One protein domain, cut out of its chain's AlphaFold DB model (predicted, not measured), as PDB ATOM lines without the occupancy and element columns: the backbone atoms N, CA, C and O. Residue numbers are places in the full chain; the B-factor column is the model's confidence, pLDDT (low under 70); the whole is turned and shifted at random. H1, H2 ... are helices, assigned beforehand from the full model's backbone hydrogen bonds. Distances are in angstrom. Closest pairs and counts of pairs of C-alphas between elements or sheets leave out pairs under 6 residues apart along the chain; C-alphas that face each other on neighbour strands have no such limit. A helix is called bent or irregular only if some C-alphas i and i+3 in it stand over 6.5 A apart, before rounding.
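Overview. This is residues 4 to 48 of the 64 residues of the protein "Inhibitor_I29 domain-containing protein" of Armadillidium vulgare (UniProt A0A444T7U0). One long helix, H2, makes the longest axis of the model, and a short helix, H1, is set crosswise beside its first half; residues 15 to 20 make the loop that joins them. Residues 36 to 48, of which 36 to 46 belong to H2, stick out from this small body as a free arm that makes much of the length. The printed part has 45 residues with two named helices, H1 then H2, and no named strand; the class is all helix. The whole is loose, with a radius of gyration of the C-alphas of 12.8 A, and spans 41 by 19 by 14 A.

Along the chain. H1 holds residues 4 to 14 and measures 16.0 A from first to last C-alpha. It begins at C-alpha 4, at (-46.350, 84.097, 22.530), and ends at C-alpha 14, at (-40.347, 91.138, 9.458). H2 holds residues 21 to 46 and measures 37.3 A. It begins at C-alpha 21, at (-49.422, 74.852, 7.881), and ends at C-alpha 46, at (-27.962, 90.167, 34.280). Neither helix is bent.

Arrangement. H1 and H2 only just touch, with 3 pairs of C-alphas within 8 A. The closest C-alphas of the two are those of Phe 8 and His 28, 6.6 A apart. H2 touches H1 with residues 28 to 32 alone. Their lines stand about perpendicular, at 77 degrees, and their centres are 12.0 A apart. In H2 every O i to N i+4 pair is within hydrogen-bond range; in H1 6 of 7 are.

Size, cuts and confidence. The two C-alphas farthest apart are those of Ser 20 and Gly 48, at 41.2 A. Without residues 36 to 48, which stand free, the body has 32 residues and spans 20 by 20 by 13 A. The link from H1 to H2, 6 residues, is short. The printed part has no cut. The mean pLDDT of the printed part is 95.4, and residue 4 is the one printed residue under 70.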
ATOM      1  N   PHE A   4     -47.422  84.801  23.243       61.72
ATOM      2  CA  PHE A   4     -46.350  84.097  22.530       61.72
ATOM      3  C   PHE A   4     -46.557  84.035  21.009       61.72
ATOM      4  O   PHE A   4     -45.612  84.291  20.267       61.72
ATOM      5  N   GLY A   5     -47.788  83.802  20.536       71.88
ATOM      6  CA  GLY A   5     -48.065  83.704  19.094       71.88
ATOM      7  C   GLY A   5     -47.821  85.014  18.334       71.88
ATOM      8  O   GLY A   5     -47.388  84.998  17.186       71.88
ATOM      9  N   LEU A   6     -48.010  86.162  18.998       86.25
ATOM     10  CA  LEU A   6     -47.802  87.483  18.391       86.25
ATOM     11  C   LEU A   6     -46.340  87.732  17.993       86.25
ATOM     12  O   LEU A   6     -46.079  88.395  16.991       86.25
ATOM     13  N   LEU A   7     -45.381  87.209  18.762       92.00
ATOM     14  CA  LEU A   7     -43.963  87.455  18.504       92.00
ATOM     15  C   LEU A   7     -43.430  86.596  17.356       92.00
ATOM     16  O   LEU A   7     -42.633  87.085  16.559       92.00
ATOM     17  N   PHE A   8     -43.899  85.351  17.246       94.69
ATOM     18  CA  PHE A   8     -43.582  84.494  16.106       94.69
ATOM     19  C   PHE A   8     -44.123  85.101  14.806       94.69
ATOM     20  O   PHE A   8     -43.363  85.278  13.857       94.69
ATOM     21  N   LEU A   9     -45.382  85.557  14.799       94.94
ATOM     22  CA  LEU A   9     -45.963  86.238  13.639       94.94
ATOM     23  C   LEU A   9     -45.166  87.491  13.235       94.94
ATOM     24  O   LEU A   9     -44.907  87.712  12.054       94.94
ATOM     25  N   ALA A  10     -44.710  88.287  14.207       95.56
ATOM     26  CA  ALA A  10     -43.868  89.451  13.934       95.56
ATOM     27  C   ALA A  10     -42.527  89.073  13.275       95.56
ATOM     28  O   ALA A  10     -42.024  89.824  12.439       95.56
ATOM     29  N   VAL A  11     -41.950  87.917  13.622       96.25
ATOM     30  CA  VAL A  11     -40.741  87.384  12.973       96.25
ATOM     31  C   VAL A  11     -41.034  86.968  11.536       96.25
ATOM     32  O   VAL A  11     -40.246  87.312  10.654       96.25
ATOM     33  N   LEU A  12     -42.161  86.294  11.286       96.75
ATOM     34  CA  LEU A  12     -42.555  85.899   9.932       96.75
ATOM     35  C   LEU A  12     -42.710  87.118   9.018       96.75
ATOM     36  O   LEU A  12     -42.073  87.183   7.969       96.75
ATOM     37  N   ILE A  13     -43.457  88.129   9.473       97.12
ATOM     38  CA  ILE A  13     -43.691  89.370   8.722       97.12
ATOM     39  C   ILE A  13     -42.378  90.124   8.490       97.12
ATOM     40  O   ILE A  13     -42.064  90.506   7.365       97.12
ATOM     41  N   LYS A  14     -41.576  90.332   9.543       97.88
ATOM     42  CA  LYS A  14     -40.347  91.138   9.458       97.88
ATOM     43  C   LYS A  14     -39.309  90.552   8.503       97.88
ATOM     44  O   LYS A  14     -38.533  91.309   7.921       97.88
ATOM     45  N   TYR A  15     -39.251  89.228   8.387       97.56
ATOM     46  CA  TYR A  15     -38.255  88.537   7.568       97.56
ATOM     47  C   TYR A  15     -38.850  87.862   6.330       97.56
ATOM     48  O   TYR A  15     -38.157  87.058   5.713       97.56
ATOM     49  N   ASN A  16     -40.089  88.214   5.968       97.75
ATOM     50  CA  ASN A  16     -40.799  87.720   4.791       97.75
ATOM     51  C   ASN A  16     -40.756  86.189   4.665       97.75
ATOM     52  O   ASN A  16     -40.300  85.640   3.663       97.75
ATOM     53  N   LYS A  17     -41.150  85.509   5.745       96.81
ATOM     54  CA  LYS A  17     -41.162  84.049   5.824       96.81
ATOM     55  C   LYS A  17     -42.566  83.518   5.624       96.81
ATOM     56  O   LYS A  17     -43.499  83.977   6.276       96.81
ATOM     57  N   GLU A  18     -42.663  82.490   4.797       96.75
ATOM     58  CA  GLU A  18     -43.897  81.770   4.514       96.75
ATOM     59  C   GLU A  18     -43.636  80.271   4.650       96.75
ATOM     60  O   GLU A  18     -42.616  79.757   4.182       96.75
ATOM     61  N   TYR A  19     -44.550  79.577   5.321       96.50
ATOM     62  CA  TYR A  19     -44.465  78.148   5.600       96.50
ATOM     63  C   TYR A  19     -45.798  77.482   5.266       96.50
ATOM     64  O   TYR A  19     -46.852  78.115   5.320       96.50
ATOM     65  N   SER A  20     -45.768  76.190   4.931       97.88
ATOM     66  CA  SER A  20     -46.998  75.394   4.916       97.88
ATOM     67  C   SER A  20     -47.549  75.272   6.346       97.88
ATOM     68  O   SER A  20     -46.772  75.381   7.296       97.88
ATOM     69  N   PRO A  21     -48.849  74.986   6.539       95.44
ATOM     70  CA  PRO A  21     -49.422  74.852   7.881       95.44
ATOM     71  C   PRO A  21     -48.681  73.845   8.775       95.44
ATOM     72  O   PRO A  21     -48.458  74.098   9.957       95.44
ATOM     73  N   GLU A  22     -48.250  72.716   8.209       96.88
ATOM     74  CA  GLU A  22     -47.484  71.688   8.927       96.88
ATOM     75  C   GLU A  22     -46.102  72.195   9.357       96.88
ATOM     76  O   GLU A  22     -45.683  72.002  10.503       96.88
ATOM     77  N   GLU A  23     -45.401  72.888   8.458       96.94
ATOM     78  CA  GLU A  23     -44.083  73.442   8.748       96.94
ATOM     79  C   GLU A  23     -44.179  74.615   9.730       96.94
ATOM     80  O   GLU A  23     -43.339  74.738  10.617       96.94
ATOM     81  N   GLU A  24     -45.228  75.436   9.656       95.94
ATOM     82  CA  GLU A  24     -45.456  76.541  10.588       95.94
ATOM     83  C   GLU A  24     -45.590  76.044  12.033       95.94
ATOM     84  O   GLU A  24     -44.975  76.613  12.937       95.94
ATOM     85  N   ILE A  25     -46.301  74.931  12.261       95.50
ATOM     86  CA  ILE A  25     -46.406  74.296  13.585       95.50
ATOM     87  C   ILE A  25     -45.012  73.921  14.109       95.50
ATOM     88  O   ILE A  25     -44.674  74.207  15.265       95.50
ATOM     89  N   LYS A  26     -44.176  73.317  13.256       96.88
ATOM     90  CA  LYS A  26     -42.801  72.940  13.607       96.88
ATOM     91  C   LYS A  26     -41.931  74.167  13.892       96.88
ATOM     92  O   LYS A  26     -41.228  74.196  14.902       96.88
ATOM     93  N   ARG A  27     -41.997  75.194  13.042       97.38
ATOM     94  CA  ARG A  27     -41.231  76.444  13.178       97.38
ATOM     95  C   ARG A  27     -41.623  77.219  14.422       97.38
ATOM     96  O   ARG A  27     -40.748  77.713  15.128       97.38
ATOM     97  N   HIS A  28     -42.909  77.250  14.748       95.81
ATOM     98  CA  HIS A  28     -43.400  77.876  15.965       95.81
ATOM     99  C   HIS A  28     -42.893  77.152  17.220       95.81
ATOM    100  O   HIS A  28     -42.509  77.806  18.191       95.81
ATOM    101  N   LYS A  29     -42.825  75.812  17.204       96.00
ATOM    102  CA  LYS A  29     -42.234  75.041  18.308       96.00
ATOM    103  C   LYS A  29     -40.756  75.396  18.515       96.00
ATOM    104  O   LYS A  29     -40.387  75.784  19.620       96.00
ATOM    105  N   ILE A  30     -39.953  75.347  17.450       97.25
ATOM    106  CA  ILE A  30     -38.520  75.699  17.487       97.25
ATOM    107  C   ILE A  30     -38.328  77.145  17.962       97.25
ATOM    108  O   ILE A  30     -37.467  77.435  18.789       97.25
ATOM    109  N   PHE A  31     -39.173  78.061  17.486       96.69
ATOM    110  CA  PHE A  31     -39.137  79.455  17.907       96.69
ATOM    111  C   PHE A  31     -39.333  79.630  19.415       96.69
ATOM    112  O   PHE A  31     -38.616  80.410  20.044       96.69
ATOM    113  N   ASN A  32     -40.279  78.901  20.004       95.81
ATOM    114  CA  ASN A  32     -40.532  78.962  21.440       95.81
ATOM    115  C   ASN A  32     -39.356  78.404  22.258       95.81
ATOM    116  O   ASN A  32     -38.988  79.008  23.265       95.81
ATOM    117  N   GLU A  33     -38.731  77.315  21.802       96.56
ATOM    118  CA  GLU A  33     -37.531  76.736  22.428       96.56
ATOM    119  C   GLU A  33     -36.354  77.727  22.396       96.56
ATOM    120  O   GLU A  33     -35.754  78.031  23.430       96.56
ATOM    121  N   ASN A  34     -36.086  78.335  21.239       97.44
ATOM    122  CA  ASN A  34     -35.024  79.329  21.094       97.44
ATOM    123  C   ASN A  34     -35.297  80.610  21.887       97.44
ATOM    124  O   ASN A  34     -34.377  81.221  22.431       97.44
ATOM    125  N   LYS A  35     -36.558  81.041  21.972       96.00
ATOM    126  CA  LYS A  35     -36.947  82.193  22.787       96.00
ATOM    127  C   LYS A  35     -36.665  81.942  24.270       96.00
ATOM    128  O   LYS A  35     -36.129  82.838  24.919       96.00
ATOM    129  N   LEU A  36     -36.991  80.755  24.782       96.56
ATOM    130  CA  LEU A  36     -36.698  80.381  26.167       96.56
ATOM    131  C   LEU A  36     -35.186  80.388  26.428       96.56
ATOM    132  O   LEU A  36     -34.734  81.013  27.382       96.56
ATOM    133  N   MET A  37     -34.401  79.801  25.521       97.75
ATOM    134  CA  MET A  37     -32.936  79.819  25.596       97.75
ATOM    135  C   MET A  37     -32.374  81.251  25.654       97.75
ATOM    136  O   MET A  37     -31.492  81.546  26.460       97.75
ATOM    137  N   ILE A  38     -32.901  82.165  24.830       97.88
ATOM    138  CA  ILE A  38     -32.513  83.584  24.836       97.88
ATOM    139  C   ILE A  38     -32.848  84.239  26.183       97.88
ATOM    140  O   ILE A  38     -32.046  85.012  26.709       97.88
ATOM    141  N   GLU A  39     -34.027  83.962  26.742       97.56
ATOM    142  CA  GLU A  39     -34.459  84.504  28.034       97.56
ATOM    143  C   GLU A  39     -33.569  84.004  29.180       97.56
ATOM    144  O   GLU A  39     -33.132  84.808  30.006       97.56
ATOM    145  N   GLU A  40     -33.227  82.715  29.191       98.31
ATOM    146  CA  GLU A  40     -32.319  82.111  30.172       98.31
ATOM    147  C   GLU A  40     -30.891  82.657  30.056       98.31
ATOM    148  O   GLU A  40     -30.293  83.046  31.059       98.31
ATOM    149  N   HIS A  41     -30.349  82.760  28.839       98.56
ATOM    150  CA  HIS A  41     -29.032  83.353  28.612       98.56
ATOM    151  C   HIS A  41     -28.983  84.817  29.077       98.56
ATOM    152  O   HIS A  41     -28.059  85.234  29.772       98.56
ATOM    153  N   ASN A  42     -30.011  85.603  28.751       98.62
ATOM    154  CA  ASN A  42     -30.084  87.003  29.163       98.62
ATOM    155  C   ASN A  42     -30.318  87.172  30.672       98.62
ATOM    156  O   ASN A  42     -29.979  88.223  31.219       98.62
ATOM    157  N   LYS A  43     -30.881  86.169  31.357       98.69
ATOM    158  CA  LYS A  43     -30.918  86.128  32.823       98.69
ATOM    159  C   LYS A  43     -29.501  85.977  33.388       98.69
ATOM    160  O   LYS A  43     -29.101  86.822  34.182       98.69
ATOM    161  N   LYS A  44     -28.719  85.016  32.880       98.81
ATOM    162  CA  LYS A  44     -27.301  84.832  33.250       98.81
ATOM    163  C   LYS A  44     -26.460  86.084  33.002       98.81
ATOM    164  O   LYS A  44     -25.600  86.426  33.805       98.81
ATOM    165  N   PHE A  45     -26.732  86.811  31.915       98.75
ATOM    166  CA  PHE A  45     -26.066  88.088  31.636       98.75
ATOM    167  C   PHE A  45     -26.339  89.128  32.731       98.75
ATOM    168  O   PHE A  45     -25.419  89.797  33.190       98.75
ATOM    169  N   LYS A  46     -27.594  89.250  33.185       98.50
ATOM    170  CA  LYS A  46     -27.962  90.167  34.280       98.50
ATOM    171  C   LYS A  46     -27.325  89.781  35.615       98.50
ATOM    172  O   LYS A  46     -27.097  90.657  36.440       98.50
ATOM    173  N   GLU A  47     -27.055  88.494  35.811       98.56
ATOM    174  CA  GLU A  47     -26.364  87.943  36.984       98.56
ATOM    175  C   GLU A  47     -24.829  88.051  36.872       98.56
ATOM    176  O   GLU A  47     -24.123  87.778  37.838       98.56
ATOM    177  N   GLY A  48     -24.296  88.501  35.727       98.56
ATOM    178  CA  GLY A  48     -22.858  88.657  35.494       98.56
ATOM    179  C   GLY A  48     -22.119  87.356  35.154       98.56
ATOM    180  O   GLY A  48     -20.892  87.348  35.128       98.56
TER     181      GLY A  48